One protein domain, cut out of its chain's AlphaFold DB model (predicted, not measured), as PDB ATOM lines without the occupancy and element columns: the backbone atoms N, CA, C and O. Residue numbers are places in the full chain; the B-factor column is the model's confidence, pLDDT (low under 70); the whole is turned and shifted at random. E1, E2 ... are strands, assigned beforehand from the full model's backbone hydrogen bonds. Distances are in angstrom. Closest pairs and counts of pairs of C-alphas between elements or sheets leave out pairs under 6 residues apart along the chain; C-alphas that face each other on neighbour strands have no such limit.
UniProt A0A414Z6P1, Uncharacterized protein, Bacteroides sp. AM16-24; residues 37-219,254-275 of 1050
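AT A GLANCE: This is residues 37 to 219 and 254 to 275 of the 1050 residues of an uncharacterized protein of Bacteroides sp. AM16-24 (UniProt A0A414Z6P1). Little regular structure: long loops extend from a closed barrel of seven strands, with E6 and E7 paired onto it and E1 and E9 paired at one end. Twelve named strands, E1 to E12, hold 69 of 205 printed residues, class all strand. It is compact, radius of gyration of the C-alphas 17.1 A, spanning 51 by 42 by 35 A.

HOW THE PARTS SIT: Round the mixed barrel run E2, residues 46 to 50, E8, 193 to 202, E4, 114 to 123, E3, 87 to 92, E10, 211 to 217, E11, 254 to 261, and E12, 269 to 274. E12 and E2 are parallel, N 270 and O 47 2.8 A apart; the other ring neighbours are antiparallel.

IN THESE COORDINATES: C-alpha 46, where E2 begins, is at (231.319, 144.471, 235.888), and C-alpha 274, where E12 ends, is at (230.283, 132.117, 222.633). E4 spans 25.1 A. E1 is residues 40 to 42, E6 142 to 144, E7 174 to 176, E9 207 to 209 and E5, pairing with no named strand, 135 to 139.

THE WHOLE: Residues 220 to 253 are cut out; C-alphas 219 and 254 are 10.1 A apart. Residues 50 to 65 are among 54 with pLDDT under 70.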
ATOM      1  N   SER A  37     222.271 130.376 252.547       63.34
ATOM      2  CA  SER A  37     223.274 131.007 253.417       63.34
ATOM      3  C   SER A  37     224.427 131.523 252.556       63.34
ATOM      4  O   SER A  37     224.924 130.782 251.715       63.34
ATOM      5  N   GLY A  38     224.821 132.786 252.733       69.69
ATOM      6  CA  GLY A  38     225.912 133.419 251.988       69.69
ATOM      7  C   GLY A  38     226.182 134.840 252.487       69.69
ATOM      8  O   GLY A  38     225.303 135.477 253.074       69.69
ATOM      9  N   LYS A  39     227.401 135.345 252.281       81.06
ATOM     10  CA  LYS A  39     227.776 136.722 252.628       81.06
ATOM     11  C   LYS A  39     227.349 137.674 251.512       81.06
ATOM     12  O   LYS A  39     227.666 137.429 250.357       81.06
ATOM     13  N   LEU A  40     226.645 138.753 251.852       81.88
ATOM     14  CA  LEU A  40     226.295 139.812 250.901       81.88
ATOM     15  C   LEU A  40     227.404 140.867 250.837       81.88
ATOM     16  O   LEU A  40     227.931 141.293 251.868       81.88
ATOM     17  N   VAL A  41     227.717 141.302 249.623       82.25
ATOM     18  CA  VAL A  41     228.671 142.365 249.299       82.25
ATOM     19  C   VAL A  41     228.006 143.398 248.390       82.25
ATOM     20  O   VAL A  41     227.011 143.105 247.729       82.25
ATOM     21  N   GLU A  42     228.523 144.625 248.378       83.38
ATOM     22  CA  GLU A  42     228.001 145.706 247.533       83.38
ATOM     23  C   GLU A  42     228.126 145.343 246.047       83.38
ATOM     24  O   GLU A  42     229.177 144.866 245.611       83.38
ATOM     25  N   ALA A  43     227.061 145.557 245.272       80.25
ATOM     26  CA  ALA A  43     227.092 145.279 243.844       80.25
ATOM     27  C   ALA A  43     227.908 146.351 243.105       80.25
ATOM     28  O   ALA A  43     227.636 147.546 243.210       80.25
ATOM     29  N   GLY A  44     228.929 145.914 242.374       80.50
ATOM     30  CA  GLY A  44     229.856 146.770 241.638       80.50
ATOM     31  C   GLY A  44     229.603 146.839 240.136       80.50
ATOM     32  O   GLY A  44     228.769 146.120 239.592       80.50
ATOM     33  N   LEU A  45     230.402 147.654 239.442       84.31
ATOM     34  CA  LEU A  45     230.521 147.587 237.982       84.31
ATOM     35  C   LEU A  45     231.219 146.286 237.569       84.31
ATOM     36  O   LEU A  45     232.243 145.928 238.156       84.31
ATOM     37  N   LEU A  46     230.707 145.639 236.522       85.94
ATOM     38  CA  LEU A  46     231.319 144.471 235.888       85.94
ATOM     39  C   LEU A  46     231.946 144.857 234.555       85.94
ATOM     40  O   LEU A  46     231.309 145.530 233.747       85.94
ATOM     41  N   GLY A  47     233.170 144.404 234.295       82.88
ATOM     42  CA  GLY A  47     233.758 144.473 232.959       82.88
ATOM     43  C   GLY A  47     233.581 143.138 232.261       82.88
ATOM     44  O   GLY A  47     234.016 142.124 232.796       82.88
ATOM     45  N   VAL A  48     232.983 143.120 231.075       82.69
ATOM     46  CA  VAL A  48     232.788 141.894 230.293       82.69
ATOM     47  C   VAL A  48     233.379 142.065 228.906       82.69
ATOM     48  O   VAL A  48     232.955 142.920 228.130       82.69
ATOM     49  N   GLY A  49     234.359 141.228 228.584       76.25
ATOM     50  CA  GLY A  49     234.916 141.083 227.245       76.25
ATOM     51  C   GLY A  49     234.609 139.705 226.673       76.25
ATOM     52  O   GLY A  49     234.590 138.717 227.408       76.25
ATOM     53  N   LEU A  50     234.404 139.612 225.360       68.25
ATOM     54  CA  LEU A  50     234.438 138.318 224.676       68.25
ATOM     55  C   LEU A  50     235.864 138.016 224.213       68.25
ATOM     56  O   LEU A  50     236.522 138.861 223.611       68.25
ATOM     57  N   ASN A  51     236.360 136.815 224.518       63.44
ATOM     58  CA  ASN A  51     237.696 136.408 224.085       63.44
ATOM     59  C   ASN A  51     237.711 136.112 222.576       63.44
ATOM     60  O   ASN A  51     236.991 135.229 222.110       63.44
ATOM     61  N   GLU A  52     238.592 136.796 221.839       49.94
ATOM     62  CA  GLU A  52     238.884 136.504 220.432       49.94
ATOM     63  C   GLU A  52     239.604 135.145 220.315       49.94
ATOM     64  O   GLU A  52     240.739 134.970 220.764       49.94
ATOM     65  N   GLY A  53     238.944 134.158 219.707       44.25
ATOM     66  CA  GLY A  53     239.626 133.011 219.110       44.25
ATOM     67  C   GLY A  53     240.189 133.393 217.739       44.25
ATOM     68  O   GLY A  53     239.576 134.183 217.020       44.25
ATOM     69  N   ASN A  54     241.347 132.835 217.364       36.62
ATOM     70  CA  ASN A  54     241.871 132.957 215.999       36.62
ATOM     71  C   ASN A  54     240.807 132.492 214.994       36.62
ATOM     72  O   ASN A  54     240.284 131.394 215.153       36.62
ATOM     73  N   ALA A  55     240.525 133.376 214.028       39.53
ATOM     74  CA  ALA A  55     239.742 133.224 212.798       39.53
ATOM     75  C   ALA A  55     238.939 131.918 212.656       39.53
ATOM     76  O   ALA A  55     239.552 130.870 212.498       39.53
ATOM     77  N   ASP A  56     237.596 132.004 212.691       43.81
ATOM     78  CA  ASP A  56     236.696 131.335 211.715       43.81
ATOM     79  C   ASP A  56     235.185 131.389 212.041       43.81
ATOM     80  O   ASP A  56     234.386 130.714 211.397       43.81
ATOM     81  N   THR A  57     234.719 132.249 212.949       48.22
ATOM     82  CA  THR A  57     233.276 132.531 213.104       48.22
ATOM     83  C   THR A  57     233.052 133.960 213.544       48.22
ATOM     84  O   THR A  57     233.562 134.404 214.568       48.22
ATOM     85  N   ARG A  58     232.348 134.725 212.718       50.72
ATOM     86  CA  ARG A  58     232.278 136.174 212.851       50.72
ATOM     87  C   ARG A  58     230.840 136.640 213.038       50.72
ATOM     88  O   ARG A  58     229.986 136.350 212.205       50.72
ATOM     89  N   ALA A  59     230.619 137.372 214.125       46.78
ATOM     90  CA  ALA A  59     229.399 138.097 214.452       46.78
ATOM     91  C   ALA A  59     229.778 139.435 215.130       46.78
ATOM     92  O   ALA A  59     230.749 139.473 215.890       46.78
ATOM     93  N   TYR A  60     228.977 140.474 214.841       61.88
ATOM     94  CA  TYR A  60     228.972 141.901 215.243       61.88
ATOM     95  C   TYR A  60     229.937 142.856 214.535       61.88
ATOM     96  O   TYR A  60     230.937 142.427 214.012       61.88
ATOM     97  N   ASN A  61     229.586 144.145 214.457       56.53
ATOM     98  CA  ASN A  61     230.078 145.158 213.504       56.53
ATOM     99  C   ASN A  61     229.965 144.735 212.009       56.53
ATOM    100  O   ASN A  61     229.882 143.546 211.698       56.53
ATOM    101  N   PRO A  62     229.945 145.673 211.039       52.41
ATOM    102  CA  PRO A  62     229.844 145.326 209.611       52.41
ATOM    103  C   PRO A  62     230.945 144.390 209.072       52.41
ATOM    104  O   PRO A  62     230.843 143.904 207.952       52.41
ATOM    105  N   GLU A  63     231.988 144.114 209.859       55.34
ATOM    106  CA  GLU A  63     233.163 143.312 209.499       55.34
ATOM    107  C   GLU A  63     233.279 142.006 210.298       55.34
ATOM    108  O   GLU A  63     234.245 141.243 210.134       55.34
ATOM    109  N   GLY A  64     232.298 141.746 211.167       56.97
ATOM    110  CA  GLY A  64     232.169 140.500 211.896       56.97
ATOM    111  C   GLY A  64     233.074 140.364 213.133       56.97
ATOM    112  O   GLY A  64     233.548 139.265 213.427       56.97
ATOM    113  N   LYS A  65     233.345 141.461 213.847       66.62
ATOM    114  CA  LYS A  65     233.922 141.488 215.199       66.62
ATOM    115  C   LYS A  65     232.928 141.863 216.311       66.62
ATOM    116  O   LYS A  65     232.290 142.915 216.271       66.62
ATOM    117  N   PHE A  66     232.941 141.092 217.399       72.25
ATOM    118  CA  PHE A  66     232.067 141.354 218.540       72.25
ATOM    119  C   PHE A  66     232.268 142.719 219.198       72.25
ATOM    120  O   PHE A  66     233.389 143.096 219.531       72.25
ATOM    121  N   VAL A  67     231.160 143.430 219.427       76.81
ATOM    122  CA  VAL A  67     231.115 144.693 220.165       76.81
ATOM    123  C   VAL A  67     229.882 144.747 221.062       76.81
ATOM    124  O   VAL A  67     228.812 144.260 220.703       76.81
ATOM    125  N   TRP A  68     230.008 145.407 222.207       80.81
ATOM    126  CA  TRP A  68     228.870 145.762 223.045       80.81
ATOM    127  C   TRP A  68     228.298 147.097 222.585       80.81
ATOM    128  O   TRP A  68     228.995 148.108 222.600       80.81
ATOM    129  N   MET A  69     227.031 147.126 222.179       79.06
ATOM    130  CA  MET A  69     226.364 148.347 221.720       79.06
ATOM    131  C   MET A  69     224.902 148.379 222.174       79.06
ATOM    132  O   MET A  69     224.251 147.336 222.220       79.06
ATOM    133  N   PRO A  70     224.348 149.562 222.482       78.25
ATOM    134  CA  PRO A  70     222.902 149.738 222.565       78.25
ATOM    135  C   PRO A  70     222.238 149.468 221.212       78.25
ATOM    136  O   PRO A  70     222.777 149.844 220.173       78.25
ATOM    137  N   ALA A  71     221.057 148.849 221.217       73.12
ATOM    138  CA  ALA A  71     220.305 148.555 219.999       73.12
ATOM    139  C   ALA A  71     219.687 149.812 219.364       73.12
ATOM    140  O   ALA A  71     219.438 149.825 218.161       73.12
ATOM    141  N   ALA A  72     219.456 150.862 220.158       73.62
ATOM    142  CA  ALA A  72     218.982 152.159 219.688       73.62
ATOM    143  C   ALA A  72     219.500 153.296 220.579       73.62
ATOM    144  O   ALA A  72     219.532 153.169 221.808       73.62
ATOM    145  N   LEU A  73     219.840 154.425 219.958       76.50
ATOM    146  CA  LEU A  73     220.263 155.660 220.619       76.50
ATOM    147  C   LEU A  73     219.497 156.867 220.088       76.50
ATOM    148  O   LEU A  73     219.056 156.880 218.939       76.50
ATOM    149  N   GLU A  74     219.407 157.898 220.918       80.75
ATOM    150  CA  GLU A  74     218.980 159.227 220.507       80.75
ATOM    151  C   GLU A  74     220.030 159.889 219.601       80.75
ATOM    152  O   GLU A  74     221.212 159.532 219.574       80.75
ATOM    153  N   ASN A  75     219.608 160.925 218.874       77.56
ATOM    154  CA  ASN A  75     220.462 161.648 217.926       77.56
ATOM    155  C   ASN A  75     221.710 162.290 218.538       77.56
ATOM    156  O   ASN A  75     222.600 162.680 217.780       77.56
ATOM    157  N   ASP A  76     221.752 162.434 219.860       79.56
ATOM    158  CA  ASP A  76     222.833 163.048 220.617       79.56
ATOM    159  C   ASP A  76     223.774 162.026 221.287       79.56
ATOM    160  O   ASP A  76     224.732 162.445 221.941       79.56
ATOM    161  N   GLY A  77     223.501 160.725 221.127       77.19
ATOM    162  CA  GLY A  77     224.265 159.604 221.672       77.19
ATOM    163  C   GLY A  77     223.736 159.020 222.975       77.19
ATOM    164  O   GLY A  77     224.214 157.976 223.406       77.19
ATOM    165  N   SER A  78     222.742 159.646 223.602       83.38
ATOM    166  CA  SER A  78     222.129 159.099 224.814       83.38
ATOM    167  C   SER A  78     221.232 157.887 224.525       83.38
ATOM    168  O   SER A  78     220.774 157.676 223.397       83.38
ATOM    169  N   LEU A  79     220.996 157.055 225.545       83.12
ATOM    170  CA  LEU A  79     220.053 155.937 225.447       83.12
ATOM    171  C   LEU A  79     218.634 156.449 225.170       83.12
ATOM    172  O   LEU A  79     218.192 157.434 225.758       83.12
ATOM    173  N   THR A  80     217.899 155.725 224.323       81.50
ATOM    174  CA  THR A  80     216.467 155.991 224.112       81.50
ATOM    175  C   THR A  80     215.664 155.785 225.397       81.50
ATOM    176  O   THR A  80     216.069 155.046 226.298       81.50
ATOM    177  N   THR A  81     214.470 156.380 225.467       77.19
ATOM    178  CA  THR A  81     213.546 156.228 226.613       77.19
ATOM    179  C   THR A  81     213.211 154.770 226.956       77.19
ATOM    180  O   THR A  81     212.993 154.457 228.125       77.19
ATOM    181  N   ASN A  82     213.244 153.869 225.970       74.06
ATOM    182  CA  ASN A  82     212.997 152.436 226.147       74.06
ATOM    183  C   ASN A  82     214.220 151.642 226.649       74.06
ATOM    184  O   ASN A  82     214.088 150.446 226.890       74.06
ATOM    185  N   ARG A  83     215.398 152.278 226.789       76.31
ATOM    186  CA  ARG A  83     216.661 151.677 227.271       76.31
ATOM    187  C   ARG A  83     216.959 150.302 226.656       76.31
ATOM    188  O   ARG A  83     217.133 149.308 227.352       76.31
ATOM    189  N   LEU A  84     217.011 150.243 225.325       74.81
ATOM    190  CA  LEU A  84     217.290 149.016 224.565       74.81
ATOM    191  C   LEU A  84     218.794 148.692 224.525       74.81
ATOM    192  O   LEU A  84     219.406 148.671 223.459       74.81
ATOM    193  N   ASN A  85     219.427 148.497 225.676       83.25
ATOM    194  CA  ASN A  85     220.831 148.099 225.775       83.25
ATOM    195  C   ASN A  85     221.010 146.602 226.043       83.25
ATOM    196  O   ASN A  85     220.093 145.902 226.466       83.25
ATOM    197  N   ALA A  86     222.220 146.114 225.757       85.00
ATOM    198  CA  ALA A  86     222.603 144.734 226.015       85.00
ATOM    199  C   ALA A  86     222.570 144.432 227.522       85.00
ATOM    200  O   ALA A  86     223.008 145.243 228.342       85.00
ATOM    201  N   LYS A  87     222.068 143.248 227.874       89.94
ATOM    202  CA  LYS A  87     221.897 142.803 229.259       89.94
ATOM    203  C   LYS A  87     222.482 141.415 229.450       89.94
ATOM    204  O   LYS A  87     222.285 140.543 228.603       89.94
ATOM    205  N   ILE A  88     223.153 141.212 230.575       91.06
ATOM    206  CA  ILE A  88     223.728 139.928 230.986       91.06
ATOM    207  C   ILE A  88     223.114 139.475 232.310       91.06
ATOM    208  O   ILE A  88     222.724 140.300 233.138       91.06
ATOM    209  N   GLY A  89     223.027 138.164 232.502       91.94
ATOM    210  CA  GLY A  89     222.682 137.570 233.789       91.94
ATOM    211  C   GLY A  89     223.928 137.191 234.565       91.94
ATOM    212  O   GLY A  89     224.874 136.656 233.987       91.94
ATOM    213  N   LEU A  90     223.928 137.464 235.867       91.94
ATOM    214  CA  LEU A  90     224.981 137.071 236.795       91.94
ATOM    215  C   LEU A  90     224.418 136.081 237.828       91.94
ATOM    216  O   LEU A  90     223.654 136.452 238.723       91.94
ATOM    217  N   CYS A  91     224.821 134.818 237.712       92.56
ATOM    218  CA  CYS A  91     224.277 133.695 238.466       92.56
ATOM    219  C   CYS A  91     225.267 133.163 239.502       92.56
ATOM    220  O   CYS A  91     226.340 132.680 239.137       92.56
ATOM    221  N   TRP A  92     224.911 133.223 240.787       91.38
ATOM    222  CA  TRP A  92     225.758 132.691 241.856       91.38
ATOM    223  C   TRP A  92     225.711 131.162 241.862       91.38
ATOM    224  O   TRP A  92     224.623 130.578 241.878       91.38
ATOM    225  N   THR A  93     226.870 130.497 241.880       90.44
ATOM    226  CA  THR A  93     226.941 129.020 241.879       90.44
ATOM    227  C   THR A  93     226.686 128.413 243.258       90.44
ATOM    228  O   THR A  93     226.608 127.195 243.399       90.44
ATOM    229  N   GLY A  94     226.534 129.254 244.287       87.19
ATOM    230  CA  GLY A  94     226.366 128.832 245.675       87.19
ATOM    231  C   GLY A  94     227.690 128.623 246.413       87.19
ATOM    232  O   GLY A  94     227.676 128.418 247.625       87.19
ATOM    233  N   VAL A  95     228.830 128.711 245.722       87.62
ATOM    234  CA  VAL A  95     230.161 128.642 246.338       87.62
ATOM    235  C   VAL A  95     230.548 130.026 246.852       87.62
ATOM    236  O   VAL A  95     230.534 130.996 246.094       87.62
ATOM    237  N   ALA A  96     230.901 130.124 248.136       80.81
ATOM    238  CA  ALA A  96     231.402 131.352 248.758       80.81
ATOM    239  C   ALA A  96     232.903 131.263 249.056       80.81
ATOM    240  O   ALA A  96     233.436 130.187 249.326       80.81
ATOM    241  N   ASN A  97     233.573 132.416 249.092       73.12
ATOM    242  CA  ASN A  97     235.019 132.504 249.330       73.12
ATOM    243  C   ASN A  97     235.443 132.192 250.772       73.12
ATOM    244  O   ASN A  97     236.591 131.831 251.023       73.12
ATOM    245  N   ASP A  98     234.545 132.400 251.732       70.56
ATOM    246  CA  ASP A  98     234.814 132.348 253.170       70.56
ATOM    247  C   ASP A  98     234.290 131.065 253.842       70.56
ATOM    248  O   ASP A  98     234.355 130.936 255.066       70.56
ATOM    249  N   GLY A  99     233.802 130.106 253.046       66.81
ATOM    250  CA  GLY A  99     233.288 128.818 253.518       66.81
ATOM    251  C   GLY A  99     231.831 128.838 253.994       66.81
ATOM    252  O   GLY A  99     231.348 127.812 254.464       66.81
ATOM    253  N   PHE A 100     231.114 129.961 253.857       68.00
ATOM    254  CA  PHE A 100     229.688 130.083 254.201       68.00
ATOM    255  C   PHE A 100     228.761 130.015 252.976       68.00
ATOM    256  O   PHE A 100     227.703 130.643 252.966       68.00
ATOM    257  N   GLY A 101     229.166 129.290 251.930       73.88
ATOM    258  CA  GLY A 101     228.364 129.109 250.719       73.88
ATOM    259  C   GLY A 101     227.179 128.169 250.932       73.88
ATOM    260  O   GLY A 101     227.133 127.407 251.898       73.88
ATOM    261  N   ALA A 102     226.237 128.191 249.992       79.38
ATOM    262  CA  ALA A 102     225.183 127.185 249.905       79.38
ATOM    263  C   ALA A 102     225.754 125.791 249.575       79.38
ATOM    264  O   ALA A 102     225.189 124.782 249.996       79.38
ATOM    265  N   VAL A 103     226.884 125.742 248.855       83.44
ATOM    266  CA  VAL A 103     227.620 124.522 248.491       83.44
ATOM    267  C   VAL A 103     229.136 124.733 248.575       83.44
ATOM    268  O   VAL A 103     229.630 125.847 248.414       83.44
ATOM    269  N   GLU A 104     229.894 123.655 248.810       82.31
ATOM    270  CA  GLU A 104     231.371 123.698 248.844       82.31
ATOM    271  C   GLU A 104     232.001 123.780 247.444       82.31
ATOM    272  O   GLU A 104     233.076 124.345 247.268       82.31
ATOM    273  N   THR A 105     231.337 123.206 246.440       85.81
ATOM    274  CA  THR A 105     231.745 123.234 245.028       85.81
ATOM    275  C   THR A 105     230.504 123.405 244.164       85.81
ATOM    276  O   THR A 105     229.434 122.951 244.572       85.81
ATOM    277  N   ALA A 106     230.642 124.032 242.991       86.25
ATOM    278  CA  ALA A 106     229.519 124.258 242.086       86.25
ATOM    279  C   ALA A 106     228.786 122.948 241.782       86.25
ATOM    280  O   ALA A 106     229.412 121.938 241.445       86.25
ATOM    281  N   ASP A 107     227.461 122.979 241.891       87.88
ATOM    282  CA  ASP A 107     226.582 121.874 241.535       87.88
ATOM    283  C   ASP A 107     225.937 122.126 240.156       87.88
ATOM    284  O   ASP A 107     226.325 123.018 239.402       87.88
ATOM    285  N   GLN A 108     224.975 121.298 239.764       88.50
ATOM    286  CA  GLN A 108     224.293 121.415 238.474       88.50
ATOM    287  C   GLN A 108     223.353 122.634 238.344       88.50
ATOM    288  O   GLN A 108     222.753 122.798 237.280       88.50
ATOM    289  N   LYS A 109     223.157 123.443 239.396       89.75
ATOM    290  CA  LYS A 109     222.221 124.578 239.438       89.75
ATOM    291  C   LYS A 109     222.928 125.873 239.869       89.75
ATOM    292  O   LYS A 109     224.078 125.890 240.285       89.75
ATOM    293  N   VAL A 110     222.213 126.981 239.743       89.50
ATOM    294  CA  VAL A 110     222.574 128.295 240.272       89.50
ATOM    295  C   VAL A 110     221.535 128.747 241.293       89.50
ATOM    296  O   VAL A 110     220.382 128.303 241.278       89.50
ATOM    297  N   TYR A 111     221.946 129.629 242.196       88.44
ATOM    298  CA  TYR A 111     221.154 130.040 243.358       88.44
ATOM    299  C   TYR A 111     220.560 131.446 243.214       88.44
ATOM    300  O   TYR A 111     219.663 131.799 243.978       88.44
ATOM    301  N   THR A 112     221.029 132.224 242.235       88.75
ATOM    302  CA  THR A 112     220.525 133.564 241.897       88.75
ATOM    303  C   THR A 112     220.614 133.822 240.391       88.75
ATOM    304  O   THR A 112     221.307 133.090 239.683       88.75
ATOM    305  N   ASN A 113     219.973 134.895 239.921       91.31
ATOM    306  CA  ASN A 113     220.118 135.432 238.569       91.31
ATOM    307  C   ASN A 113     219.945 136.964 238.585       91.31
ATOM    308  O   ASN A 113     218.824 137.470 238.531       91.31
ATOM    309  N   TYR A 114     221.046 137.708 238.716       90.31
ATOM    310  CA  TYR A 114     221.022 139.172 238.780       90.31
ATOM    311  C   TYR A 114     221.124 139.798 237.386       90.31
ATOM    312  O   TYR A 114     222.029 139.464 236.623       90.31
ATOM    313  N   GLU A 115     220.242 140.749 237.076       92.44
ATOM    314  CA  GLU A 115     220.298 141.528 235.834       92.44
ATOM    315  C   GLU A 115     221.408 142.585 235.895       92.44
ATOM    316  O   GLU A 115     221.457 143.400 236.823       92.44
ATOM    317  N   TYR A 116     222.268 142.596 234.880       90.75
ATOM    318  CA  TYR A 116     223.296 143.605 234.660       90.75
ATOM    319  C   TYR A 116     223.137 144.221 233.269       90.75
ATOM    320  O   TYR A 116     223.030 143.527 232.260       90.75
ATOM    321  N   GLU A 117     223.138 145.543 233.219       91.81
ATOM    322  CA  GLU A 117     222.794 146.364 232.066       91.81
ATOM    323  C   GLU A 117     224.043 147.085 231.535       91.81
ATOM    324  O   GLU A 117     224.814 147.646 232.318       91.81
ATOM    325  N   HIS A 118     224.260 147.064 230.217       89.56
ATOM    326  CA  HIS A 118     225.408 147.704 229.569       89.56
ATOM    327  C   HIS A 118     225.330 149.236 229.659       89.56
ATOM    328  O   HIS A 118     224.374 149.847 229.171       89.56
ATOM    329  N   VAL A 119     226.361 149.857 230.237       90.00
ATOM    330  CA  VAL A 119     226.413 151.299 230.541       90.00
ATOM    331  C   VAL A 119     227.643 152.020 229.987       90.00
ATOM    332  O   VAL A 119     227.701 153.244 230.056       90.00
ATOM    333  N   GLY A 120     228.631 151.318 229.428       89.69
ATOM    334  CA  GLY A 120     229.859 151.948 228.937       89.69
ATOM    335  C   GLY A 120     230.908 150.954 228.464       89.69
ATOM    336  O   GLY A 120     230.633 149.767 228.361       89.69
ATOM    337  N   TRP A 121     232.129 151.427 228.230       89.31
ATOM    338  CA  TRP A 121     233.241 150.612 227.737       89.31
ATOM    339  C   TRP A 121     234.527 150.864 228.512       89.31
ATOM    340  O   TRP A 121     234.773 151.970 229.003       89.31
ATOM    341  N   LEU A 122     235.364 149.833 228.591       88.31
ATOM    342  CA  LEU A 122     236.706 149.928 229.156       88.31
ATOM    343  C   LEU A 122     237.679 150.576 228.166       88.31
ATOM    344  O   LEU A 122     237.549 150.434 226.948       88.31
ATOM    345  N   ASP A 123     238.694 151.258 228.696       88.00
ATOM    346  CA  ASP A 123     239.848 151.676 227.899       88.00
ATOM    347  C   ASP A 123     240.568 150.433 227.340       88.00
ATOM    348  O   ASP A 123     240.625 149.389 227.995       88.00
ATOM    349  N   VAL A 124     241.157 150.521 226.145       85.19
ATOM    350  CA  VAL A 124     241.860 149.384 225.511       85.19
ATOM    351  C   VAL A 124     242.961 148.786 226.399       85.19
ATOM    352  O   VAL A 124     243.264 147.589 226.303       85.19
ATOM    353  N   LYS A 125     243.549 149.590 227.297       83.44
ATOM    354  CA  LYS A 125     244.562 149.138 228.264       83.44
ATOM    355  C   LYS A 125     243.979 148.590 229.571       83.44
ATOM    356  O   LYS A 125     244.706 147.924 230.308       83.44
ATOM    357  N   ALA A 126     242.705 148.841 229.863       81.12
ATOM    358  CA  ALA A 126     242.056 148.426 231.099       81.12
ATOM    359  C   ALA A 126     241.628 146.951 231.058       81.12
ATOM    360  O   ALA A 126     241.140 146.442 230.044       81.12
ATOM    361  N   LYS A 127     241.815 146.253 232.185       76.62
ATOM    362  CA  LYS A 127     241.453 144.830 232.343       76.62
ATOM    363  C   LYS A 127     240.142 144.615 233.098       76.62
ATOM    364  O   LYS A 127     239.480 143.607 232.884       76.62
ATOM    365  N   SER A 128     239.777 145.544 233.975       78.62
ATOM    366  CA  SER A 128     238.532 145.542 234.749       78.62
ATOM    367  C   SER A 128     238.123 146.986 235.058       78.62
ATOM    368  O   SER A 128     239.004 147.848 235.085       78.62
ATOM    369  N   PRO A 129     236.840 147.283 235.317       84.12
ATOM    370  CA  PRO A 129     236.401 148.643 235.626       84.12
ATOM    371  C   PRO A 129     237.005 149.125 236.942       84.12
ATOM    372  O   PRO A 129     237.121 148.336 237.875       84.12
ATOM    373  N   LYS A 130     237.362 150.408 237.029       81.31
ATOM    374  CA  LYS A 130     237.800 151.086 238.256       81.31
ATOM    375  C   LYS A 130     237.028 152.388 238.416       81.31
ATOM    376  O   LYS A 130     237.280 153.331 237.669       81.31
ATOM    377  N   ALA A 131     236.100 152.453 239.366       77.44
ATOM    378  CA  ALA A 131     235.453 153.715 239.727       77.44
ATOM    379  C   ALA A 131     236.219 154.449 240.839       77.44
ATOM    380  O   ALA A 131     236.941 153.834 241.631       77.44
ATOM    381  N   ASP A 132     236.056 155.770 240.898       75.69
ATOM    382  CA  ASP A 132     236.629 156.606 241.947       75.69
ATOM    383  C   ASP A 132     236.004 156.239 243.311       75.69
ATOM    384  O   ASP A 132     234.776 156.208 243.447       75.69
ATOM    385  N   PRO A 133     236.809 155.972 244.357       68.75
ATOM    386  CA  PRO A 133     236.293 155.657 245.690       68.75
ATOM    387  C   PRO A 133     235.425 156.763 246.316       68.75
ATOM    388  O   PRO A 133     234.667 156.488 247.245       68.75
ATOM    389  N   CYS A 134     235.562 158.009 245.854       71.44
ATOM    390  CA  CYS A 134     234.872 159.196 246.356       71.44
ATOM    391  C   CYS A 134     233.712 159.658 245.453       71.44
ATOM    392  O   CYS A 134     232.898 160.465 245.906       71.44
ATOM    393  N   ASP A 135     233.616 159.168 244.213       73.94
ATOM    394  CA  ASP A 135     232.514 159.443 243.282       73.94
ATOM    395  C   ASP A 135     232.179 158.189 242.462       73.94
ATOM    396  O   ASP A 135     232.808 157.889 241.449       73.94
ATOM    397  N   ALA A 136     231.133 157.472 242.881       63.31
ATOM    398  CA  ALA A 136     230.685 156.240 242.233       63.31
ATOM    399  C   ALA A 136     230.234 156.428 240.767       63.31
ATOM    400  O   ALA A 136     230.059 155.440 240.058       63.31
ATOM    401  N   LYS A 137     230.034 157.672 240.298       69.44
ATOM    402  CA  LYS A 137     229.709 157.986 238.895       69.44
ATOM    403  C   LYS A 137     230.927 158.388 238.064       69.44
ATOM    404  O   LYS A 137     230.751 158.733 236.893       69.44
ATOM    405  N   LEU A 138     232.126 158.367 238.646       81.75
ATOM    406  CA  LEU A 138     233.378 158.662 237.964       81.75
ATOM    407  C   LEU A 138     234.167 157.372 237.712       81.75
ATOM    408  O   LEU A 138     234.663 156.739 238.639       81.75
ATOM    409  N   LEU A 139     234.316 157.002 236.445       83.19
ATOM    410  CA  LEU A 139     235.126 155.874 235.993       83.19
ATOM    411  C   LEU A 139     236.542 156.352 235.637       83.19
ATOM    412  O   LEU A 139     236.716 157.325 234.906       83.19
ATOM    413  N   LEU A 140     237.560 155.667 236.155       81.50
ATOM    414  CA  LEU A 140     238.966 156.068 236.032       81.50
ATOM    415  C   LEU A 140     239.657 155.486 234.788       81.50
ATOM    416  O   LEU A 140     240.626 156.061 234.298       81.50
ATOM    417  N   ASN A 141     239.159 154.366 234.260       84.12
ATOM    418  CA  ASN A 141     239.817 153.587 233.206       84.12
ATOM    419  C   ASN A 141     238.855 153.133 232.085       84.12
ATOM    420  O   ASN A 141     238.933 152.012 231.575       84.12
ATOM    421  N   GLY A 142     237.936 154.015 231.697       87.50
ATOM    422  CA  GLY A 142     236.991 153.817 230.598       87.50
ATOM    423  C   GLY A 142     236.025 154.993 230.481       87.50
ATOM    424  O   GLY A 142     236.271 156.050 231.065       87.50
ATOM    425  N   ALA A 143     234.915 154.809 229.766       89.12
ATOM    426  CA  ALA A 143     233.874 155.828 229.649       89.12
ATOM    427  C   ALA A 143     232.462 155.238 229.579       89.12
ATOM    428  O   ALA A 143     232.252 154.141 229.062       89.12
ATOM    429  N   TYR A 144     231.490 156.003 230.062       89.12
ATOM    430  CA  TYR A 144     230.072 155.663 230.012       89.12
ATOM    431  C   TYR A 144     229.426 156.072 228.691       89.12
ATOM    432  O   TYR A 144     229.857 157.018 228.031       89.12
ATOM    433  N   ILE A 145     228.331 155.401 228.337       88.50
ATOM    434  CA  ILE A 145     227.370 155.913 227.360       88.50
ATOM    435  C   ILE A 145     226.878 157.282 227.853       88.50
ATOM    436  O   ILE A 145     226.727 157.510 229.057       88.50
ATOM    437  N   LYS A 146     226.651 158.213 226.923       86.69
ATOM    438  CA  LYS A 146     226.270 159.589 227.255       86.69
ATOM    439  C   LYS A 146     225.025 159.615 228.153       86.69
ATOM    440  O   LYS A 146     224.009 159.009 227.815       86.69
ATOM    441  N   GLY A 147     225.107 160.326 229.279       85.31
ATOM    442  CA  GLY A 147     224.045 160.417 230.285       85.31
ATOM    443  C   GLY A 147     224.092 159.380 231.418       85.31
ATOM    444  O   GLY A 147     223.445 159.605 232.440       85.31
ATOM    445  N   GLU A 148     224.870 158.296 231.305       87.25
ATOM    446  CA  GLU A 148     224.926 157.242 232.337       87.25
ATOM    447  C   GLU A 148     225.952 157.537 233.453       87.25
ATOM    448  O   GLU A 148     225.760 157.137 234.603       87.25
ATOM    449  N   GLY A 149     227.017 158.292 233.162       86.81
ATOM    450  CA  GLY A 149     228.082 158.604 234.120       86.81
ATOM    451  C   GLY A 149     229.181 159.484 233.522       86.81
ATOM    452  O   GLY A 149     229.002 160.072 232.459       86.81
ATOM    453  N   LYS A 150     230.325 159.605 234.206       85.31
ATOM    454  CA  LYS A 150     231.503 160.343 233.719       85.31
ATOM    455  C   LYS A 150     232.769 159.479 233.788       85.31
ATOM    456  O   LYS A 150     232.885 158.682 234.708       85.31
ATOM    457  N   PRO A 151     233.751 159.668 232.889       85.69
ATOM    458  CA  PRO A 151     233.676 160.450 231.655       85.69
ATOM    459  C   PRO A 151     232.735 159.794 230.631       85.69
ATOM    460  O   PRO A 151     232.456 158.600 230.711       85.69
ATOM    461  N   GLU A 152     232.224 160.582 229.687       88.00
ATOM    462  CA  GLU A 152     231.312 160.111 228.635       88.00
ATOM    463  C   GLU A 152     232.084 159.741 227.361       88.00
ATOM    464  O   GLU A 152     233.047 160.416 226.980       88.00
ATOM    465  N   ALA A 153     231.645 158.680 226.686       87.00
ATOM    466  CA  ALA A 153     232.131 158.300 225.369       87.00
ATOM    467  C   ALA A 153     231.812 159.398 224.338       87.00
ATOM    468  O   ALA A 153     230.765 160.048 224.385       87.00
ATOM    469  N   ASN A 154     232.720 159.609 223.388       82.81
ATOM    470  CA  ASN A 154     232.591 160.613 222.341       82.81
ATOM    471  C   ASN A 154     231.752 160.085 221.172       82.81
ATOM    472  O   ASN A 154     232.162 159.159 220.477       82.81
ATOM    473  N   PHE A 155     230.616 160.733 220.934       74.25
ATOM    474  CA  PHE A 155     229.633 160.382 219.912       74.25
ATOM    475  C   PHE A 155     229.923 160.982 218.512       74.25
ATOM    476  O   PHE A 155     229.134 160.809 217.588       74.25
ATOM    477  N   GLU A 156     231.041 161.691 218.328       69.88
ATOM    478  CA  GLU A 156     231.482 162.262 217.040       69.88
ATOM    479  C   GLU A 156     232.503 161.360 216.309       69.88
ATOM    480  O   GLU A 156     233.604 161.787 215.955       69.88
ATOM    481  N   GLY A 157     232.183 160.077 216.121       62.94
ATOM    482  CA  GLY A 157     233.038 159.117 215.416       62.94
ATOM    483  C   GLY A 157     233.343 159.481 213.950       62.94
ATOM    484  O   GLY A 157     232.540 160.118 213.273       62.94
ATOM    485  N   LEU A 158     234.510 159.057 213.439       58.75
ATOM    486  CA  LEU A 158     234.956 159.308 212.052       58.75
ATOM    487  C   LEU A 158     234.319 158.362 211.020       58.75
ATOM    488  O   LEU A 158     234.359 158.642 209.823       58.75
ATOM    489  N   VAL A 159     233.767 157.233 211.470       57.84
ATOM    490  CA  VAL A 159     233.199 156.191 210.608       57.84
ATOM    491  C   VAL A 159     231.676 156.309 210.657       57.84
ATOM    492  O   VAL A 159     231.012 155.572 211.381       57.84
ATOM    493  N   SER A 160     231.098 157.282 209.941       49.94
ATOM    494  CA  SER A 160     229.638 157.377 209.820       49.94
ATOM    495  C   SER A 160     229.138 156.349 208.804       49.94
ATOM    496  O   SER A 160     229.064 156.624 207.607       49.94
ATOM    497  N   THR A 161     228.811 155.147 209.262       50.69
ATOM    498  CA  THR A 161     227.963 154.238 208.485       50.69
ATOM    499  C   THR A 161     226.508 154.555 208.812       50.69
ATOM    500  O   THR A 161     226.139 154.581 209.983       50.69
ATOM    501  N   GLU A 162     225.687 154.838 207.802       46.66
ATOM    502  CA  GLU A 162     224.236 154.971 207.978       46.66
ATOM    503  C   GLU A 162     223.654 153.654 208.538       46.66
ATOM    504  O   GLU A 162     224.034 152.576 208.084       46.66
ATOM    505  N   GLY A 163     222.762 153.719 209.538       51.75
ATOM    506  CA  GLY A 163     222.074 152.550 210.115       51.75
ATOM    507  C   GLY A 163     222.120 152.460 211.650       51.75
ATOM    508  O   GLY A 163     222.487 153.414 212.331       51.75
ATOM    509  N   ARG A 164     221.744 151.290 212.195       51.94
ATOM    510  CA  ARG A 164     221.760 150.913 213.632       51.94
ATOM    511  C   ARG A 164     223.119 151.118 214.323       51.94
ATOM    512  O   ARG A 164     223.199 151.173 215.551       51.94
ATOM    513  N   TRP A 165     224.191 151.199 213.541       57.47
ATOM    514  CA  TRP A 165     225.553 151.283 214.036       57.47
ATOM    515  C   TRP A 165     225.895 152.674 214.551       57.47
ATOM    516  O   TRP A 165     225.725 153.710 213.916       57.47
ATOM    517  N   ASN A 166     226.361 152.637 215.784       59.47
ATOM    518  CA  ASN A 166     226.461 153.737 216.706       59.47
ATOM    519  C   ASN A 166     227.519 154.776 216.292       59.47
ATOM    520  O   ASN A 166     228.636 154.404 215.934       59.47
ATOM    521  N   LYS A 167     227.232 156.080 216.434       63.22
ATOM    522  CA  LYS A 167     228.203 157.158 216.138       63.22
ATOM    523  C   LYS A 167     229.421 157.176 217.086       63.22
ATOM    524  O   LYS A 167     230.304 158.011 216.929       63.22
ATOM    525  N   TYR A 168     229.509 156.243 218.038       75.44
ATOM    526  CA  TYR A 168     230.684 156.034 218.892       75.44
ATOM    527  C   TYR A 168     231.896 155.390 218.190       75.44
ATOM    528  O   TYR A 168     232.981 155.377 218.773       75.44
ATOM    529  N   TYR A 169     231.765 154.867 216.963       76.12
ATOM    530  CA  TYR A 169     232.901 154.271 216.247       76.12
ATOM    531  C   TYR A 169     233.924 155.314 215.785       76.12
ATOM    532  O   TYR A 169     233.677 156.126 214.893       76.12
ATOM    533  N   TYR A 170     235.132 155.236 216.338       74.19
ATOM    534  CA  TYR A 170     236.288 155.972 215.832       74.19
ATOM    535  C   TYR A 170     237.110 155.129 214.852       74.19
ATOM    536  O   TYR A 170     237.575 155.629 213.830       74.19
ATOM    537  N   THR A 171     237.245 153.833 215.141       73.12
ATOM    538  CA  THR A 171     237.647 152.798 214.177       73.12
ATOM    539  C   THR A 171     236.637 151.649 214.216       73.12
ATOM    540  O   THR A 171     235.656 151.715 214.947       73.12
ATOM    541  N   LYS A 172     236.887 150.571 213.465       66.44
ATOM    542  CA  LYS A 172     235.999 149.404 213.337       66.44
ATOM    543  C   LYS A 172     235.614 148.755 214.680       66.44
ATOM    544  O   LYS A 172     234.532 148.191 214.780       66.44
ATOM    545  N   THR A 173     236.459 148.828 215.711       69.94
ATOM    546  CA  THR A 173     236.184 148.248 217.048       69.94
ATOM    547  C   THR A 173     236.562 149.157 218.210       69.94
ATOM    548  O   THR A 173     236.498 148.729 219.361       69.94
ATOM    549  N   THR A 174     236.966 150.401 217.944       78.44
ATOM    550  CA  THR A 174     237.377 151.325 219.005       78.44
ATOM    551  C   THR A 174     236.528 152.582 219.033       78.44
ATOM    552  O   THR A 174     236.182 153.143 217.989       78.44
ATOM    553  N   GLY A 175     236.216 153.024 220.247       81.88
ATOM    554  CA  GLY A 175     235.601 154.316 220.527       81.88
ATOM    555  C   GLY A 175     236.616 155.309 221.088       81.88
ATOM    556  O   GLY A 175     237.775 154.975 221.330       81.88
ATOM    557  N   LYS A 176     236.172 156.541 221.322       84.44
ATOM    558  CA  LYS A 176     236.962 157.599 221.970       84.44
ATOM    559  C   LYS A 176     236.196 158.166 223.152       84.44
ATOM    560  O   LYS A 176     234.978 158.048 223.210       84.44
ATOM    561  N   TYR A 177     236.889 158.850 224.049       83.56
ATOM    562  CA  TYR A 177     236.282 159.695 225.075       83.56
ATOM    563  C   TYR A 177     237.183 160.897 225.349       83.56
ATOM    564  O   TYR A 177     238.403 160.824 225.184       83.56
ATOM    565  N   SER A 178     236.588 162.038 225.705       67.62
ATOM    566  CA  SER A 178     237.366 163.239 226.008       67.62
ATOM    567  C   SER A 178     238.084 163.062 227.341       67.62
ATOM    568  O   SER A 178     237.448 162.813 228.367       67.62
ATOM    569  N   SER A 179     239.407 163.222 227.327       55.44
ATOM    570  CA  SER A 179     240.213 163.201 228.538       55.44
ATOM    571  C   SER A 179     239.821 164.358 229.454       55.44
ATOM    572  O   SER A 179     239.763 165.515 229.037       55.44
ATOM    573  N   ASN A 180     239.591 164.066 230.731       55.66
ATOM    574  CA  ASN A 180     239.775 165.094 231.740       55.66
ATOM    575  C   ASN A 180     241.297 165.207 231.926       55.66
ATOM    576  O   ASN A 180     241.947 164.251 232.355       55.66
ATOM    577  N   SER A 181     241.888 166.327 231.504       50.22
ATOM    578  CA  SER A 181     243.344 166.514 231.352       50.22
ATOM    579  C   SER A 181     244.163 166.270 232.632       50.22
ATOM    580  O   SER A 181     245.381 166.119 232.561       50.22
ATOM    581  N   GLU A 182     243.511 166.159 233.792       54.25
ATOM    582  CA  GLU A 182     244.123 165.844 235.088       54.25
ATOM    583  C   GLU A 182     244.566 164.375 235.274       54.25
ATOM    584  O   GLU A 182     245.398 164.113 236.154       54.25
ATOM    585  N   TRP A 183     244.060 163.435 234.459       54.59
ATOM    586  CA  TRP A 183     244.201 161.979 234.673       54.59
ATOM    587  C   TRP A 183     245.108 161.267 233.662       54.59
ATOM    588  O   TRP A 183     245.698 160.237 233.982       54.59
ATOM    589  N   ALA A 184     245.314 161.862 232.481       51.69
ATOM    590  CA  ALA A 184     246.074 161.274 231.370       51.69
ATOM    591  C   ALA A 184     247.556 160.960 231.681       51.69
ATOM    592  O   ALA A 184     248.228 160.308 230.885       51.69
ATOM    593  N   GLY A 185     248.072 161.426 232.825       51.69
ATOM    594  CA  GLY A 185     249.441 161.184 233.283       51.69
ATOM    595  C   GLY A 185     249.585 160.332 234.549       51.69
ATOM    596  O   GLY A 185     250.703 160.260 235.054       51.69
ATOM    597  N   ARG A 186     248.508 159.747 235.109       53.97
ATOM    598  CA  ARG A 186     248.550 159.101 236.445       53.97
ATOM    599  C   ARG A 186     248.283 157.591 236.489       53.97
ATOM    600  O   ARG A 186     248.623 156.995 237.504       53.97
ATOM    601  N   GLU A 187     247.759 156.962 235.434       59.22
ATOM    602  CA  GLU A 187     247.470 155.514 235.437       59.22
ATOM    603  C   GLU A 187     248.003 154.771 234.199       59.22
ATOM    604  O   GLU A 187     247.915 155.257 233.072       59.22
ATOM    605  N   GLU A 188     248.543 153.561 234.407       64.94
ATOM    606  CA  GLU A 188     249.091 152.686 233.352       64.94
ATOM    607  C   GLU A 188     248.013 152.139 232.389       64.94
ATOM    608  O   GLU A 188     248.319 151.784 231.248       64.94
ATOM    609  N   GLU A 189     246.746 152.115 232.817       71.56
ATOM    610  CA  GLU A 189     245.596 151.555 232.087       71.56
ATOM    611  C   GLU A 189     244.810 152.594 231.264       71.56
ATOM    612  O   GLU A 189     243.657 152.367 230.908       71.56
ATOM    613  N   TYR A 190     245.437 153.728 230.938       74.12
ATOM    614  CA  TYR A 190     244.806 154.840 230.227       74.12
ATOM    615  C   TYR A 190     245.413 155.077 228.833       74.12
ATOM    616  O   TYR A 190     246.641 155.135 228.659       74.12
ATOM    617  N   SER A 191     244.565 155.246 227.820       76.88
ATOM    618  CA  SER A 191     244.966 155.621 226.455       76.88
ATOM    619  C   SER A 191     244.076 156.686 225.810       76.88
ATOM    620  O   SER A 191     244.539 157.382 224.905       76.88
ATOM    621  N   GLY A 192     242.833 156.840 226.278       77.94
ATOM    622  CA  GLY A 192     241.820 157.676 225.625       77.94
ATOM    623  C   GLY A 192     241.072 156.959 224.490       77.94
ATOM    624  O   GLY A 192     240.213 157.563 223.845       77.94
ATOM    625  N   ASP A 193     241.388 155.683 224.256       86.75
ATOM    626  CA  ASP A 193     240.726 154.780 223.317       86.75
ATOM    627  C   ASP A 193     239.897 153.745 224.081       86.75
ATOM    628  O   ASP A 193     240.389 153.112 225.014       86.75
ATOM    629  N   LEU A 194     238.644 153.552 223.669       87.12
ATOM    630  CA  LEU A 194     237.744 152.537 224.225       87.12
ATOM    631  C   LEU A 194     237.817 151.259 223.395       87.12
ATOM    632  O   LEU A 194     237.774 151.329 222.165       87.12
ATOM    633  N   ASP A 195     237.867 150.107 224.058       85.94
ATOM    634  CA  ASP A 195     237.673 148.804 223.420       85.94
ATOM    635  C   ASP A 195     236.180 148.468 223.423       85.94
ATOM    636  O   ASP A 195     235.609 148.117 224.456       85.94
ATOM    637  N   LEU A 196     235.534 148.572 222.261       81.94
ATOM    638  CA  LEU A 196     234.092 148.352 222.160       81.94
ATOM    639  C   LEU A 196     233.710 146.877 222.369       81.94
ATOM    640  O   LEU A 196     232.541 146.587 222.609       81.94
ATOM    641  N   ALA A 197     234.674 145.948 222.350       80.50
ATOM    642  CA  ALA A 197     234.467 144.550 222.724       80.50
ATOM    643  C   ALA A 197     234.479 144.322 224.248       80.50
ATOM    644  O   ALA A 197     234.117 143.235 224.705       80.50
ATOM    645  N   ARG A 198     234.867 145.328 225.049       85.25
ATOM    646  CA  ARG A 198     234.922 145.277 226.519       85.25
ATOM    647  C   ARG A 198     233.889 146.213 227.140       85.25
ATOM    648  O   ARG A 198     234.170 147.374 227.439       85.25
ATOM    649  N   GLY A 199     232.691 145.683 227.343       87.94
ATOM    650  CA  GLY A 199     231.562 146.407 227.906       87.94
ATOM    651  C   GLY A 199     231.661 146.523 229.422       87.94
ATOM    652  O   GLY A 199     232.210 145.656 230.104       87.94
ATOM    653  N   ILE A 200     231.101 147.600 229.952       89.56
ATOM    654  CA  ILE A 200     230.906 147.845 231.375       89.56
ATOM    655  C   ILE A 200     229.425 147.695 231.662       89.56
ATOM    656  O   ILE A 200     228.589 148.282 230.973       89.56
ATOM    657  N   PHE A 201     229.111 146.929 232.696       89.50
ATOM    658  CA  PHE A 201     227.753 146.625 233.095       89.50
ATOM    659  C   PHE A 201     227.503 147.044 234.538       89.50
ATOM    660  O   PHE A 201     228.380 146.927 235.395       89.50
ATOM    661  N   SER A 202     226.291 147.514 234.809       88.06
ATOM    662  CA  SER A 202     225.837 147.896 236.147       88.06
ATOM    663  C   SER A 202     224.524 147.201 236.485       88.06
ATOM    664  O   SER A 202     223.773 146.825 235.591       88.06
ATOM    665  N   THR A 203     224.238 147.025 237.770       86.81
ATOM    666  CA  THR A 203     222.970 146.462 238.239       86.81
ATOM    667  C   THR A 203     222.257 147.455 239.147       86.81
ATOM    668  O   THR A 203     222.887 148.311 239.768       86.81
ATOM    669  N   LYS A 204     220.930 147.338 239.239       85.50
ATOM    670  CA  LYS A 204     220.123 148.094 240.209       85.50
ATOM    671  C   LYS A 204     220.158 147.479 241.608       85.50
ATOM    672  O   LYS A 204     219.772 148.144 242.567       85.50
ATOM    673  N   ASN A 205     220.600 146.227 241.725       82.38
ATOM    674  CA  ASN A 205     220.741 145.555 243.011       82.38
ATOM    675  C   ASN A 205     221.776 146.286 243.868       82.38
ATOM    676  O   ASN A 205     222.884 146.534 243.410       82.38
ATOM    677  N   ALA A 206     221.446 146.600 245.122       79.50
ATOM    678  CA  ALA A 206     222.404 147.230 246.037       79.50
ATOM    679  C   ALA A 206     223.463 146.236 246.548       79.50
ATOM    680  O   ALA A 206     224.556 146.624 246.966       79.50
ATOM    681  N   SER A 207     223.144 144.940 246.569       82.06
ATOM    682  CA  SER A 207     224.032 143.897 247.077       82.06
ATOM    683  C   SER A 207     223.819 142.577 246.346       82.06
ATOM    684  O   SER A 207     222.701 142.256 245.948       82.06
ATOM    685  N   VAL A 208     224.891 141.805 246.204       85.75
ATOM    686  CA  VAL A 208     224.904 140.441 245.652       85.75
ATOM    687  C   VAL A 208     225.699 139.526 246.586       85.75
ATOM    688  O   VAL A 208     226.378 140.009 247.494       85.75
ATOM    689  N   PHE A 209     225.607 138.208 246.418       86.38
ATOM    690  CA  PHE A 209     226.437 137.282 247.191       86.38
ATOM    691  C   PHE A 209     227.934 137.410 246.856       86.38
ATOM    692  O   PHE A 209     228.349 137.803 245.770       86.38
ATOM    693  N   GLU A 210     228.772 137.102 247.833       86.50
ATOM    694  CA  GLU A 210     230.202 136.935 247.635       86.50
ATOM    695  C   GLU A 210     230.493 135.511 247.149       86.50
ATOM    696  O   GLU A 210     229.970 134.550 247.721       86.50
ATOM    697  N   GLY A 211     231.369 135.352 246.153       88.38
ATOM    698  CA  GLY A 211     231.845 134.031 245.740       88.38
ATOM    699  C   GLY A 211     231.909 133.803 244.237       88.38
ATOM    700  O   GLY A 211     232.237 134.708 243.475       88.38
ATOM    701  N   GLU A 212     231.644 132.569 243.822       90.50
ATOM    702  CA  GLU A 212     231.811 132.111 242.443       90.50
ATOM    703  C   GLU A 212     230.545 132.357 241.601       90.50
ATOM    704  O   GLU A 212     229.422 132.082 242.034       90.50
ATOM    705  N   TYR A 213     230.719 132.854 240.374       91.38
ATOM    706  CA  TYR A 213     229.619 133.221 239.484       91.38
ATOM    707  C   TYR A 213     229.798 132.724 238.050       91.38
ATOM    708  O   TYR A 213     230.902 132.695 237.503       91.38
ATOM    709  N   LEU A 214     228.669 132.438 237.401       93.44
ATOM    710  CA  LEU A 214     228.548 132.367 235.948       93.44
ATOM    711  C   LEU A 214     227.881 133.644 235.437       93.44
ATOM    712  O   LEU A 214     226.840 134.050 235.949       93.44
ATOM    713  N   ALA A 215     228.457 134.255 234.411       91.75
ATOM    714  CA  ALA A 215     227.818 135.323 233.653       91.75
ATOM    715  C   ALA A 215     227.321 134.770 232.315       91.75
ATOM    716  O   ALA A 215     228.002 133.939 231.715       91.75
ATOM    717  N   TYR A 216     226.171 135.221 231.822       92.25
ATOM    718  CA  TYR A 216     225.677 134.803 230.511       92.25
ATOM    719  C   TYR A 216     224.968 135.924 229.750       92.25
ATOM    720  O   TYR A 216     224.428 136.858 230.340       92.25
ATOM    721  N   TYR A 217     224.975 135.809 228.427       88.31
ATOM    722  CA  TYR A 217     224.283 136.690 227.489       88.31
ATOM    723  C   TYR A 217     223.485 135.842 226.487       88.31
ATOM    724  O   TYR A 217     224.015 134.810 226.078       88.31
ATOM    725  N   PRO A 218     222.291 136.274 226.040       89.38
ATOM    726  CA  PRO A 218     221.523 137.406 226.562       89.38
ATOM    727  C   PRO A 218     220.843 137.080 227.901       89.38
ATOM    728  O   PRO A 218     220.507 135.929 228.178       89.38
ATOM    729  N   TYR A 219     220.628 138.097 228.739       89.50
ATOM    730  CA  TYR A 219     219.861 137.958 229.981       89.50
ATOM    731  C   TYR A 219     218.415 137.502 229.725       89.50
ATOM    732  O   TYR A 219     217.773 137.931 228.768       89.50
ATOM    733  N   SER A 254     226.296 133.372 225.067       88.94
ATOM    734  CA  SER A 254     227.672 133.425 225.562       88.94
ATOM    735  C   SER A 254     227.708 133.187 227.060       88.94
ATOM    736  O   SER A 254     226.815 133.629 227.777       88.94
ATOM    737  N   ILE A 255     228.759 132.518 227.535       91.38
ATOM    738  CA  ILE A 255     228.970 132.229 228.955       91.38
ATOM    739  C   ILE A 255     230.364 132.668 229.403       91.38
ATOM    740  O   ILE A 255     231.354 132.509 228.689       91.38
ATOM    741  N   GLY A 256     230.432 133.241 230.596       89.81
ATOM    742  CA  GLY A 256     231.637 133.712 231.261       89.81
ATOM    743  C   GLY A 256     231.661 133.257 232.712       89.81
ATOM    744  O   GLY A 256     230.653 132.817 233.263       89.81
ATOM    745  N   TYR A 257     232.835 133.337 233.323       89.75
ATOM    746  CA  TYR A 257     233.075 132.788 234.648       89.75
ATOM    747  C   TYR A 257     233.833 133.774 235.532       89.75
ATOM    748  O   TYR A 257     234.764 134.438 235.071       89.75
ATOM    749  N   ILE A 258     233.435 133.843 236.801       87.88
ATOM    750  CA  ILE A 258     234.099 134.612 237.849       87.88
ATOM    751  C   ILE A 258     234.405 133.654 238.997       87.88
ATOM    752  O   ILE A 258     233.498 133.188 239.680       87.88
ATOM    753  N   ASP A 259     235.692 133.389 239.219       84.38
ATOM    754  CA  ASP A 259     236.161 132.483 240.280       84.38
ATOM    755  C   ASP A 259     235.900 133.058 241.675       84.38
ATOM    756  O   ASP A 259     235.602 132.339 242.623       84.38
ATOM    757  N   ASN A 260     235.994 134.384 241.797       83.38
ATOM    758  CA  ASN A 260     235.865 135.072 243.068       83.38
ATOM    759  C   ASN A 260     235.362 136.514 242.878       83.38
ATOM    760  O   ASN A 260     236.104 137.395 242.433       83.38
ATOM    761  N   TYR A 261     234.108 136.751 243.252       85.81
ATOM    762  CA  TYR A 261     233.480 138.062 243.319       85.81
ATOM    763  C   TYR A 261     233.425 138.563 244.765       85.81
ATOM    764  O   TYR A 261     232.751 137.960 245.596       85.81
ATOM    765  N   VAL A 262     234.097 139.684 245.056       80.38
ATOM    766  CA  VAL A 262     234.197 140.274 246.413       80.38
ATOM    767  C   VAL A 262     233.366 141.551 246.624       80.38
ATOM    768  O   VAL A 262     233.369 142.107 247.722       80.38
ATOM    769  N   GLY A 263     232.648 142.012 245.593       74.12
ATOM    770  CA  GLY A 263     231.849 143.247 245.604       74.12
ATOM    771  C   GLY A 263     232.649 144.559 245.672       74.12
ATOM    772  O   GLY A 263     233.880 144.562 245.726       74.12
ATOM    773  N   GLY A 264     231.931 145.685 245.645       69.19
ATOM    774  CA  GLY A 264     232.475 147.053 245.659       69.19
ATOM    775  C   GLY A 264     232.718 147.667 244.269       69.19
ATOM    776  O   GLY A 264     232.486 147.040 243.241       69.19
ATOM    777  N   ASN A 265     233.211 148.911 244.242       59.03
ATOM    778  CA  ASN A 265     233.227 149.846 243.094       59.03
ATOM    779  C   ASN A 265     233.982 149.428 241.799       59.03
ATOM    780  O   ASN A 265     234.176 150.266 240.918       59.03
ATOM    781  N   ALA A 266     234.443 148.180 241.646       62.75
ATOM    782  CA  ALA A 266     235.376 147.796 240.573       62.75
ATOM    783  C   ALA A 266     235.588 146.268 240.422       62.75
ATOM    784  O   ALA A 266     236.728 145.795 240.419       62.75
ATOM    785  N   ALA A 267     234.530 145.454 240.368       57.22
ATOM    786  CA  ALA A 267     234.672 144.001 240.504       57.22
ATOM    787  C   ALA A 267     234.716 143.235 239.159       57.22
ATOM    788  O   ALA A 267     233.722 143.111 238.453       57.22
ATOM    789  N   SER A 268     235.869 142.604 238.893       60.12
ATOM    790  CA  SER A 268     236.172 141.554 237.891       60.12
ATOM    791  C   SER A 268     236.094 141.912 236.391       60.12
ATOM    792  O   SER A 268     235.169 142.563 235.912       60.12
ATOM    793  N   GLY A 269     237.109 141.461 235.640       68.81
ATOM    794  CA  GLY A 269     237.117 141.420 234.176       68.81
ATOM    795  C   GLY A 269     236.752 140.012 233.709       68.81
ATOM    796  O   GLY A 269     237.561 139.094 233.837       68.81
ATOM    797  N   ILE A 270     235.527 139.834 233.223       76.69
ATOM    798  CA  ILE A 270     235.001 138.554 232.749       76.69
ATOM    799  C   ILE A 270     235.412 138.369 231.293       76.69
ATOM    800  O   ILE A 270     235.065 139.182 230.439       76.69
ATOM    801  N   SER A 271     236.096 137.266 231.005       79.12
ATOM    802  CA  SER A 271     236.257 136.764 229.643       79.12
ATOM    803  C   SER A 271     235.147 135.760 229.346       79.12
ATOM    804  O   SER A 271     235.170 134.643 229.865       79.12
ATOM    805  N   ALA A 272     234.183 136.138 228.513       82.12
ATOM    806  CA  ALA A 272     233.129 135.242 228.056       82.12
ATOM    807  C   ALA A 272     233.483 134.581 226.708       82.12
ATOM    808  O   ALA A 272     234.301 135.081 225.926       82.12
ATOM    809  N   LYS A 273     232.897 133.405 226.472       85.44
ATOM    810  CA  LYS A 273     233.028 132.596 225.257       85.44
ATOM    811  C   LYS A 273     231.642 132.325 224.676       85.44
ATOM    812  O   LYS A 273     230.721 131.989 225.420       85.44
ATOM    813  N   THR A 274     231.522 132.419 223.357       86.38
ATOM    814  CA  THR A 274     230.283 132.117 222.633       86.38
ATOM    815  C   THR A 274     229.995 130.620 222.688       86.38
ATOM    816  O   THR A 274     230.793 129.813 222.210       86.38
ATOM    817  N   LEU A 275     228.859 130.257 223.284       90.62
ATOM    818  CA  LEU A 275     228.339 128.895 223.299       90.62
ATOM    819  C   LEU A 275     227.687 128.543 221.962       90.62
ATOM    820  O   LEU A 275     227.851 127.419 221.502       90.62
TER     821      LEU A 275